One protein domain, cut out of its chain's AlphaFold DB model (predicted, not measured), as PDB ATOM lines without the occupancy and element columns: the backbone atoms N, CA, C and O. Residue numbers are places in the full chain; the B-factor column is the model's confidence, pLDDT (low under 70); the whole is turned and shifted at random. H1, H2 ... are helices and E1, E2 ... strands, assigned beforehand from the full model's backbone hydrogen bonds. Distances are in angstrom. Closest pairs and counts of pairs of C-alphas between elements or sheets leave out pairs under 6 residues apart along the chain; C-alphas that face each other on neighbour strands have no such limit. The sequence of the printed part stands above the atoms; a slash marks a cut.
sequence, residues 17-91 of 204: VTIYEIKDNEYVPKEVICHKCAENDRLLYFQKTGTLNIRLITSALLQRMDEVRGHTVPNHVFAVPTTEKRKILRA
ATOM      1  N   VAL A  17      37.084  -3.349  -4.406       90.75
ATOM      2  CA  VAL A  17      35.682  -3.355  -4.007       90.75
ATOM      3  C   VAL A  17      35.458  -4.572  -3.125       90.75
ATOM      4  O   VAL A  17      35.538  -5.704  -3.600       90.75
ATOM      5  N   THR A  18      35.133  -4.338  -1.858       93.62
ATOM      6  CA  THR A  18      34.743  -5.400  -0.927       93.62
ATOM      7  C   THR A  18      33.259  -5.701  -1.085       93.62
ATOM      8  O   THR A  18      32.411  -4.814  -0.968       93.62
ATOM      9  N   ILE A  19      32.944  -6.959  -1.365       91.81
ATOM     10  CA  ILE A  19      31.588  -7.495  -1.349       91.81
ATOM     11  C   ILE A  19      31.328  -8.029   0.052       91.81
ATOM     12  O   ILE A  19      32.123  -8.805   0.578       91.81
ATOM     13  N   TYR A  20      30.207  -7.628   0.638       93.12
ATOM     14  CA  TYR A  20      29.772  -8.074   1.956       93.12
ATOM     15  C   TYR A  20      28.590  -9.031   1.822       93.12
ATOM     16  O   TYR A  20      27.797  -8.932   0.883       93.12
ATOM     17  N   GLU A  21      28.459  -9.940   2.777       94.19
ATOM     18  CA  GLU A  21      27.263 -10.745   2.996       94.19
ATOM     19  C   GLU A  21      26.716 -10.497   4.398       94.19
ATOM     20  O   GLU A  21      27.456 -10.108   5.298       94.19
ATOM     21  N   ILE A  22      25.411 -10.698   4.573       92.81
ATOM     22  CA  ILE A  22      24.773 -10.561   5.880       92.81
ATOM     23  C   ILE A  22      24.782 -11.932   6.551       92.81
ATOM     24  O   ILE A  22      24.204 -12.883   6.019       92.81
ATOM     25  N   LYS A  23      25.429 -12.023   7.713       92.69
ATOM     26  CA  LYS A  23      25.439 -13.194   8.597       92.69
ATOM     27  C   LYS A  23      25.107 -12.721  10.001       92.69
ATOM     28  O   LYS A  23      25.717 -11.772  10.466       92.69
ATOM     29  N   ASP A  24      24.108 -13.334  10.631       92.94
ATOM     30  CA  ASP A  24      23.684 -12.995  11.998       92.94
ATOM     31  C   ASP A  24      23.408 -11.488  12.212       92.94
ATOM     32  O   ASP A  24      23.768 -10.913  13.232       92.94
ATOM     33  N   ASN A  25      22.755 -10.838  11.235       89.50
ATOM     34  CA  ASN A  25      22.516  -9.382  11.181       89.50
ATOM     35  C   ASN A  25      23.776  -8.494  11.106       89.50
ATOM     36  O   ASN A  25      23.662  -7.270  11.191       89.50
ATOM     37  N   GLU A  26      24.951  -9.066  10.860       90.81
ATOM     38  CA  GLU A  26      26.201  -8.333  10.664       90.81
ATOM     39  C   GLU A  26      26.680  -8.401   9.208       90.81
ATOM     40  O   GLU A  26      26.504  -9.402   8.508       90.81
ATOM     41  N   TYR A  27      27.303  -7.316   8.739       92.06
ATOM     42  CA  TYR A  27      27.944  -7.266   7.425       92.06
ATOM     43  C   TYR A  27      29.344  -7.865   7.511       92.06
ATOM     44  O   TYR A  27      30.276  -7.234   8.009       92.06
ATOM     45  N   VAL A  28      29.510  -9.064   6.963       94.25
ATOM     46  CA  VAL A  28      30.790  -9.774   6.949       94.25
ATOM     47  C   VAL A  28      31.411  -9.677   5.549       94.25
ATOM     48  O   VAL A  28      30.716  -9.934   4.561       94.25
ATOM     49  N   PRO A  29      32.701  -9.303   5.411       92.69
ATOM     50  CA  PRO A  29      33.389  -9.328   4.123       92.69
ATOM     51  C   PRO A  29      33.361 -10.736   3.515       92.69
ATOM     52  O   PRO A  29      33.844 -11.692   4.119       92.69
ATOM     53  N   LYS A  30      32.810 -10.861   2.307       93.06
ATOM     54  CA  LYS A  30      32.702 -12.120   1.560       93.06
ATOM     55  C   LYS A  30      33.860 -12.306   0.582       93.06
ATOM     56  O   LYS A  30      34.470 -13.368   0.534       93.06
ATOM     57  N   GLU A  31      34.136 -11.291  -0.232       93.44
ATOM     58  CA  GLU A  31      35.203 -11.315  -1.239       93.44
ATOM     59  C   GLU A  31      35.675  -9.894  -1.571       93.44
ATOM     60  O   GLU A  31      34.938  -8.924  -1.392       93.44
ATOM     61  N   VAL A  32      36.896  -9.773  -2.094       93.75
ATOM     62  CA  VAL A  32      37.452  -8.512  -2.599       93.75
ATOM     63  C   VAL A  32      37.679  -8.643  -4.100       93.75
ATOM     64  O   VAL A  32      38.327  -9.585  -4.564       93.75
ATOM     65  N   ILE A  33      37.131  -7.713  -4.881       93.75
ATOM     66  CA  ILE A  33      37.166  -7.747  -6.347       93.75
ATOM     67  C   ILE A  33      37.654  -6.419  -6.931       93.75
ATOM     68  O   ILE A  33      37.567  -5.369  -6.302       93.75
ATOM     69  N   CYS A  34      38.143  -6.443  -8.171       91.31
ATOM     70  CA  CYS A  34      38.522  -5.222  -8.875       91.31
ATOM     71  C   CYS A  34      37.287  -4.446  -9.363       91.31
ATOM     72  O   CYS A  34      36.205  -5.010  -9.572       91.31
ATOM     73  N   HIS A  35      37.466  -3.153  -9.642       87.81
ATOM     74  CA  HIS A  35      36.404  -2.292 -10.176       87.81
ATOM     75  C   HIS A  35      35.763  -2.845 -11.457       87.81
ATOM     76  O   HIS A  35      34.548  -2.750 -11.612       87.81
ATOM     77  N   LYS A  36      36.539  -3.482 -12.343       87.94
ATOM     78  CA  LYS A  36      36.022  -4.087 -13.582       87.94
ATOM     79  C   LYS A  36      35.040  -5.229 -13.306       87.94
ATOM     80  O   LYS A  36      33.988  -5.287 -13.933       87.94
ATOM     81  N   CYS A  37      35.354  -6.116 -12.360       90.88
ATOM     82  CA  CYS A  37      34.440  -7.185 -11.955       90.88
ATOM     83  C   CYS A  37      33.177  -6.622 -11.295       90.88
ATOM     84  O   CYS A  37      32.079  -7.072 -11.609       90.88
ATOM     85  N   ALA A  38      33.314  -5.598 -10.450       90.69
ATOM     86  CA  ALA A  38      32.165  -4.944  -9.829       90.69
ATOM     87  C   ALA A  38      31.255  -4.245 -10.859       90.69
ATOM     88  O   ALA A  38      30.034  -4.279 -10.730       90.69
ATOM     89  N   GLU A  39      31.822  -3.607 -11.884       89.94
ATOM     90  CA  GLU A  39      31.042  -3.009 -12.975       89.94
ATOM     91  C   GLU A  39      30.364  -4.073 -13.854       89.94
ATOM     92  O   GLU A  39      29.195  -3.905 -14.209       89.94
ATOM     93  N   ASN A  40      31.037  -5.197 -14.136       91.69
ATOM     94  CA  ASN A  40      30.425  -6.339 -14.824       91.69
ATOM     95  C   ASN A  40      29.182  -6.840 -14.072       91.69
ATOM     96  O   ASN A  40      28.147  -7.058 -14.698       91.69
ATOM     97  N   ASP A  41      29.252  -6.977 -12.746       92.88
ATOM     98  CA  ASP A  41      28.104  -7.394 -11.933       92.88
ATOM     99  C   ASP A  41      26.935  -6.419 -12.045       92.88
ATOM    100  O   ASP A  41      25.790  -6.841 -12.207       92.88
ATOM    101  N   ARG A  42      27.212  -5.109 -12.010       93.25
ATOM    102  CA  ARG A  42      26.182  -4.071 -12.184       93.25
ATOM    103  C   ARG A  42      25.528  -4.161 -13.554       93.25
ATOM    104  O   ARG A  42      24.308  -4.049 -13.652       93.25
ATOM    105  N   LEU A  43      26.318  -4.380 -14.604       94.81
ATOM    106  CA  LEU A  43      25.794  -4.547 -15.953       94.81
ATOM    107  C   LEU A  43      24.958  -5.823 -16.081       94.81
ATOM    108  O   LEU A  43      23.866  -5.766 -16.638       94.81
ATOM    109  N   LEU A  44      25.432  -6.951 -15.550       95.00
ATOM    110  CA  LEU A  44      24.689  -8.212 -15.550       95.00
ATOM    111  C   LEU A  44      23.381  -8.085 -14.767       95.00
ATOM    112  O   LEU A  44      22.350  -8.596 -15.201       95.00
ATOM    113  N   TYR A  45      23.403  -7.387 -13.632       95.19
ATOM    114  CA  TYR A  45      22.203  -7.089 -12.863       95.19
ATOM    115  C   TYR A  45      21.222  -6.252 -13.687       95.19
ATOM    116  O   TYR A  45      20.079  -6.667 -13.855       95.19
ATOM    117  N   PHE A  46      21.680  -5.160 -14.307       97.00
ATOM    118  CA  PHE A  46      20.858  -4.344 -15.203       97.00
ATOM    119  C   PHE A  46      20.284  -5.147 -16.379       97.00
ATOM    120  O   PHE A  46      19.109  -5.008 -16.698       97.00
ATOM    121  N   GLN A  47      21.070  -6.022 -17.006       96.00
ATOM    122  CA  GLN A  47      20.596  -6.872 -18.103       96.00
ATOM    123  C   GLN A  47      19.495  -7.841 -17.655       96.00
ATOM    124  O   GLN A  47      18.589  -8.130 -18.433       96.00
ATOM    125  N   LYS A  48      19.564  -8.332 -16.411       97.25
ATOM    126  CA  LYS A  48      18.576  -9.257 -15.840       97.25
ATOM    127  C   LYS A  48      17.308  -8.555 -15.359       97.25
ATOM    128  O   LYS A  48      16.222  -9.089 -15.541       97.25
ATOM    129  N   THR A  49      17.438  -7.398 -14.714       97.06
ATOM    130  CA  THR A  49      16.335  -6.762 -13.971       97.06
ATOM    131  C   THR A  49      15.837  -5.467 -14.601       97.06
ATOM    132  O   THR A  49      14.733  -5.018 -14.305       97.06
ATOM    133  N   GLY A  50      16.642  -4.832 -15.451       97.06
ATOM    134  CA  GLY A  50      16.425  -3.465 -15.919       97.06
ATOM    135  C   GLY A  50      16.671  -2.397 -14.848       97.06
ATOM    136  O   GLY A  50      16.421  -1.218 -15.111       97.06
ATOM    137  N   THR A  51      17.135  -2.778 -13.653       97.50
ATOM    138  CA  THR A  51      17.392  -1.851 -12.547       97.50
ATOM    139  C   THR A  51      18.640  -1.027 -12.826       97.50
ATOM    140  O   THR A  51      19.725  -1.551 -13.073       97.50
ATOM    141  N   LEU A  52      18.473   0.289 -12.783       97.12
ATOM    142  CA  LEU A  52      19.537   1.262 -12.954       97.12
ATOM    143  C   LEU A  52      20.169   1.567 -11.606       97.12
ATOM    144  O   LEU A  52      19.459   1.721 -10.616       97.12
ATOM    145  N   ASN A  53      21.487   1.765 -11.609       95.00
ATOM    146  CA  ASN A  53      22.171   2.432 -10.514       95.00
ATOM    147  C   ASN A  53      23.022   3.601 -11.007       95.00
ATOM    148  O   ASN A  53      23.389   3.683 -12.185       95.00
ATOM    149  N   ILE A  54      23.344   4.521 -10.098       94.38
ATOM    150  CA  ILE A  54      24.076   5.734 -10.467       94.38
ATOM    151  C   ILE A  54      25.470   5.431 -11.022       94.38
ATOM    152  O   ILE A  54      25.892   6.087 -11.966       94.38
ATOM    153  N   ARG A  55      26.167   4.410 -10.503       92.19
ATOM    154  CA  ARG A  55      27.502   4.041 -11.001       92.19
ATOM    155  C   ARG A  55      27.453   3.600 -12.462       92.19
ATOM    156  O   ARG A  55      28.226   4.112 -13.258       92.19
ATOM    157  N   LEU A  56      26.487   2.762 -12.831       93.62
ATOM    158  CA  LEU A  56      26.288   2.304 -14.203       93.62
ATOM    159  C   LEU A  56      25.920   3.461 -15.144       93.62
ATOM    160  O   LEU A  56      26.428   3.536 -16.263       93.62
ATOM    161  N   ILE A  57      25.066   4.385 -14.690       95.31
ATOM    162  CA  ILE A  57      24.733   5.607 -15.437       95.31
ATOM    163  C   ILE A  57      25.981   6.473 -15.646       95.31
ATOM    164  O   ILE A  57      26.223   6.929 -16.764       95.31
ATOM    165  N   THR A  58      26.779   6.685 -14.600       92.94
ATOM    166  CA  THR A  58      28.017   7.470 -14.662       92.94
ATOM    167  C   THR A  58      29.031   6.828 -15.604       92.94
ATOM    168  O   THR A  58      29.542   7.518 -16.481       92.94
ATOM    169  N   SER A  59      29.255   5.513 -15.512       90.94
ATOM    170  CA  SER A  59      30.119   4.765 -16.436       90.94
ATOM    171  C   SER A  59      29.679   4.950 -17.894       90.94
ATOM    172  O   SER A  59      30.492   5.287 -18.755       90.94
ATOM    173  N   ALA A  60      28.378   4.823 -18.180       93.00
ATOM    174  CA  ALA A  60      27.830   5.032 -19.521       93.00
ATOM    175  C   ALA A  60      27.991   6.481 -20.029       93.00
ATOM    176  O   ALA A  60      28.215   6.695 -21.225       93.00
ATOM    177  N   LEU A  61      27.870   7.477 -19.143       92.00
ATOM    178  CA  LEU A  61      28.061   8.894 -19.468       92.00
ATOM    179  C   LEU A  61      29.527   9.220 -19.762       92.00
ATOM    180  O   LEU A  61      29.801   9.835 -20.790       92.00
ATOM    181  N   LEU A  62      30.449   8.782 -18.900       89.62
ATOM    182  CA  LEU A  62      31.887   9.000 -19.074       89.62
ATOM    183  C   LEU A  62      32.379   8.371 -20.379       89.62
ATOM    184  O   LEU A  62      32.991   9.057 -21.192       89.62
ATOM    185  N   GLN A  63      31.986   7.122 -20.648       89.38
ATOM    186  CA  GLN A  63      32.320   6.459 -21.908       89.38
ATOM    187  C   GLN A  63      31.804   7.240 -23.127       89.38
ATOM    188  O   GLN A  63      32.522   7.398 -24.112       89.38
ATOM    189  N   ARG A  64      30.569   7.764 -23.082       90.38
ATOM    190  CA  ARG A  64      30.044   8.606 -24.170       90.38
ATOM    191  C   ARG A  64      30.844   9.902 -24.328       90.38
ATOM    192  O   ARG A  64      31.016  10.357 -25.454       90.38
ATOM    193  N   MET A  65      31.274  10.524 -23.232       88.38
ATOM    194  CA  MET A  65      32.073  11.751 -23.287       88.38
ATOM    195  C   MET A  65      33.434  11.507 -23.937       88.38
ATOM    196  O   MET A  65      33.838  12.310 -24.775       88.38
ATOM    197  N   ASP A  66      34.100  10.403 -23.595       87.19
ATOM    198  CA  ASP A  66      35.375  10.019 -24.208       87.19
ATOM    199  C   ASP A  66      35.217   9.757 -25.709       87.19
ATOM    200  O   ASP A  66      35.964  10.313 -26.511       87.19
ATOM    201  N   GLU A  67      34.176   9.016 -26.108       85.81
ATOM    202  CA  GLU A  67      33.867   8.759 -27.521       85.81
ATOM    203  C   GLU A  67      33.618  10.049 -28.314       85.81
ATOM    204  O   GLU A  67      34.115  10.196 -29.428       85.81
ATOM    205  N   VAL A  68      32.881  11.008 -27.741       87.25
ATOM    206  CA  VAL A  68      32.617  12.311 -28.381       87.25
ATOM    207  C   VAL A  68      33.890  13.152 -28.501       87.25
ATOM    208  O   VAL A  68      34.034  13.908 -29.457       87.25
ATOM    209  N   ARG A  69      34.820  13.025 -27.550       88.50
ATOM    210  CA  ARG A  69      36.110  13.733 -27.556       88.50
ATOM    211  C   ARG A  69      37.181  13.038 -28.400       88.50
ATOM    212  O   ARG A  69      38.287  13.555 -28.503       88.50
ATOM    213  N   GLY A  70      36.876  11.882 -28.994       83.12
ATOM    214  CA  GLY A  70      37.847  11.079 -29.740       83.12
ATOM    215  C   GLY A  70      38.902  10.414 -28.851       83.12
ATOM    216  O   GLY A  70      39.919   9.942 -29.355       83.12
ATOM    217  N   HIS A  71      38.684  10.366 -27.534       81.44
ATOM    218  CA  HIS A  71      39.563   9.650 -26.621       81.44
ATOM    219  C   HIS A  71      39.299   8.150 -26.730       81.44
ATOM    220  O   HIS A  71      38.158   7.687 -26.677       81.44
ATOM    221  N   THR A  72      40.366   7.367 -26.859       67.81
ATOM    222  CA  THR A  72      40.262   5.911 -26.794       67.81
ATOM    223  C   THR A  72      40.103   5.510 -25.335       67.81
ATOM    224  O   THR A  72      40.989   5.768 -24.520       67.81
ATOM    225  N   VAL A  73      38.977   4.878 -24.993       64.94
ATOM    226  CA  VAL A  73      38.786   4.316 -23.651       64.94
ATOM    227  C   VAL A  73      39.858   3.243 -23.446       64.94
ATOM    228  O   VAL A  73      39.921   2.302 -24.243       64.94
ATOM    229  N   PRO A  74      40.731   3.361 -22.433       62.59
ATOM    230  CA  PRO A  74      41.805   2.397 -22.246       62.59
ATOM    231  C   PRO A  74      41.257   0.978 -22.041       62.59
ATOM    232  O   PRO A  74      40.286   0.789 -21.313       62.59
ATOM    233  N   ASN A  75      41.933  -0.041 -22.583       55.84
ATOM    234  CA  ASN A  75      41.511  -1.455 -22.500       55.84
ATOM    235  C   ASN A  75      41.328  -1.999 -21.063       55.84
ATOM    236  O   ASN A  75      40.715  -3.051 -20.859       55.84
ATOM    237  N   HIS A  76      41.880  -1.314 -20.058       56.62
ATOM    238  CA  HIS A  76      41.751  -1.675 -18.644       56.62
ATOM    239  C   HIS A  76      40.513  -1.064 -17.966       56.62
ATOM    240  O   HIS A  76      40.174  -1.465 -16.852       56.62
ATOM    241  N   VAL A  77      39.825  -0.127 -18.621       65.25
ATOM    242  CA  VAL A  77      38.582   0.474 -18.136       65.25
ATOM    243  C   VAL A  77      37.412  -0.398 -18.588       65.25
ATOM    244  O   VAL A  77      37.372  -0.887 -19.716       65.25
ATOM    245  N   PHE A  78      36.465  -0.646 -17.685       69.00
ATOM    246  CA  PHE A  78      35.235  -1.339 -18.047       69.00
ATOM    247  C   PHE A  78      34.465  -0.514 -19.086       69.00
ATOM    248  O   PHE A  78      34.110   0.635 -18.831       69.00
ATOM    249  N   ALA A  79      34.203  -1.114 -20.246       80.19
ATOM    250  CA  ALA A  79      33.408  -0.508 -21.300       80.19
ATOM    251  C   ALA A  79      32.004  -1.115 -21.285       80.19
ATOM    252  O   ALA A  79      31.829  -2.323 -21.464       80.19
ATOM    253  N   VAL A  80      30.993  -0.268 -21.109       84.44
ATOM    254  CA  VAL A  80      29.598  -0.670 -21.266       84.44
ATOM    255  C   VAL A  80      29.367  -0.994 -22.750       84.44
ATOM    256  O   VAL A  80      29.653  -0.151 -23.612       84.44
ATOM    257  N   PRO A  81      28.819  -2.177 -23.092       89.62
ATOM    258  CA  PRO A  81      28.489  -2.512 -24.471       89.62
ATOM    259  C   PRO A  81      27.592  -1.447 -25.107       89.62
ATOM    260  O   PRO A  81      26.648  -0.965 -24.476       89.62
ATOM    261  N   THR A  82      27.841  -1.104 -26.373       88.44
ATOM    262  CA  THR A  82      27.158   0.000 -27.074       88.44
ATOM    263  C   THR A  82      25.632  -0.072 -26.978       88.44
ATOM    264  O   THR A  82      24.982   0.951 -26.750       88.44
ATOM    265  N   THR A  83      25.056  -1.268 -27.112       91.88
ATOM    266  CA  THR A  83      23.608  -1.490 -27.005       91.88
ATOM    267  C   THR A  83      23.077  -1.154 -25.612       91.88
ATOM    268  O   THR A  83      22.100  -0.415 -25.495       91.88
ATOM    269  N   GLU A  84      23.740  -1.626 -24.554       94.12
ATOM    270  CA  GLU A  84      23.321  -1.372 -23.171       94.12
ATOM    271  C   GLU A  84      23.543   0.085 -22.775       94.12
ATOM    272  O   GLU A  84      22.651   0.720 -22.214       94.12
ATOM    273  N   LYS A  85      24.667   0.673 -23.186       94.19
ATOM    274  CA  LYS A  85      24.951   2.098 -23.002       94.19
ATOM    275  C   LYS A  85      23.835   2.970 -23.581       94.19
ATOM    276  O   LYS A  85      23.359   3.881 -22.911       94.19
ATOM    277  N   ARG A  86      23.365   2.686 -24.804       94.69
ATOM    278  CA  ARG A  86      22.244   3.428 -25.414       94.69
ATOM    279  C   ARG A  86      20.961   3.315 -24.586       94.69
ATOM    280  O   ARG A  86      20.280   4.325 -24.412       94.69
ATOM    281  N   LYS A  87      20.642   2.127 -24.059       97.19
ATOM    282  CA  LYS A  87      19.470   1.918 -23.190       97.19
ATOM    283  C   LYS A  87      19.593   2.709 -21.885       97.19
ATOM    284  O   LYS A  87      18.672   3.446 -21.548       97.19
ATOM    285  N   ILE A  88      20.741   2.619 -21.210       97.31
ATOM    286  CA  ILE A  88      21.027   3.329 -19.954       97.31
ATOM    287  C   ILE A  88      20.911   4.843 -20.152       97.31
ATOM    288  O   ILE A  88      20.218   5.520 -19.397       97.31
ATOM    289  N   LEU A  89      21.532   5.385 -21.203       96.62
ATOM    290  CA  LEU A  89      21.510   6.822 -21.482       96.62
ATOM    291  C   LEU A  89      20.122   7.333 -21.880       96.62
ATOM    292  O   LEU A  89      19.751   8.450 -21.515       96.62
ATOM    293  N   ARG A  90      19.337   6.530 -22.609       97.75
ATOM    294  CA  ARG A  90      17.938   6.861 -22.905       97.75
ATOM    295  C   ARG A  90      17.105   6.884 -21.627       97.75
ATOM    296  O   ARG A  90      16.405   7.862 -21.391       97.75
ATOM    297  N   ALA A  91      17.239   5.860 -20.787       98.00
ATOM    298  CA  ALA A  91      16.536   5.799 -19.513       98.00
ATOM    299  C   ALA A  91      16.908   6.976 -18.601       98.00
ATOM    300  O   ALA A  91      16.029   7.608 -18.024       98.00
TER     301      ALA A  91
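AT A GLANCE: This is residues 17 to 91 of the 204 residues of an uncharacterized protein of candidate division WWE3 bacterium RIFCSPLOWO2_01_FULL_41_18 (UniProt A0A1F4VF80). A two-stranded hairpin, E1 and E2, makes one end of an elongated model, and beyond it come three helices, the short strand E3 between H1 and H2, and a long link before H3: H2 runs off from H1 at a wide angle, and H3 packs on residues 56 to 61 of H2. Residues 65 to 70, of which 65 to 68 belong to H2, stick out at the other end, and the long link 69 to 81 folds back from there to H3. The printed part has 75 residues with three named helices and three named strands, in the order E1, E2, H1, E3, H2, H3. E1 and E2 form one antiparallel sheet, and the class is mixed, helices and strands. The whole is loose, with a radius of gyration of the C-alphas of 14.5 A and spans of 49 by 25 by 15 A.

HOW THE PARTS SIT: E1, residues 17 to 23, and E2, residues 26 to 33, are antiparallel neighbours in a hairpin, at 148 degrees between their directions. N 19 and O 31 are 2.8 A apart and N 28 and O 21 are 2.8 A apart, within hydrogen-bond range. H1, residues 35 to 49, follows by a tight link; the closest C-alphas of E1 and H1, Val 17 and His 35, are 6.3 A apart. E3, residues 51 to 53, pairs with no named strand; its C-alpha at Leu 52 is 6.2 A from that of Phe 46, the closest pair with H1. H2, residues 54 to 68, and H1 only just touch, with 3 pairs of C-alphas within 8 A, made by residues 39 to 43 of H1 and residue 56 of H2. The closest C-alphas are those of Arg 42 and Leu 56, 6.7 A apart, and the lines are only just about perpendicular, at 73 degrees. H3, residues 82 to 91, touches H2 at its residues 56 to 61, the closest C-alphas being those of Ala 60 and Lys 85, 5.4 A apart. H2 and H3 run opposite ways at a steep tilt of 62 degrees. H1 and H3 are close but not clearly touching, with C-alphas 47 and 84 the closest at 8.0 A. E1 and E2 are apart from H2 and H3. In H1, H2 and H3 every O i to N i+4 pair is within hydrogen-bond range.

IN THESE COORDINATES: E1 begins at C-alpha 17, (35.682, -3.355, -4.007), and is 19.0 A long; E2 is 20.2 A long. H1 and H2 are each 20.9 A from first to last C-alpha, and H2 begins at C-alpha 54, (24.076, 5.734, -10.467). E3 is 6.7 A long, and H3, 14.3 A, ends at C-alpha 91, (16.536, 5.799, -19.513).

THE WHOLE: The two C-alphas farthest apart, those of Asp 24 and Gly 70, are 50.2 A apart. The printed part has no cut. The link from H2 to H3, 13 residues, is long, and the other links are tight. The mean pLDDT of the printed part is 89.5, and residues 72 to 78 are under 70.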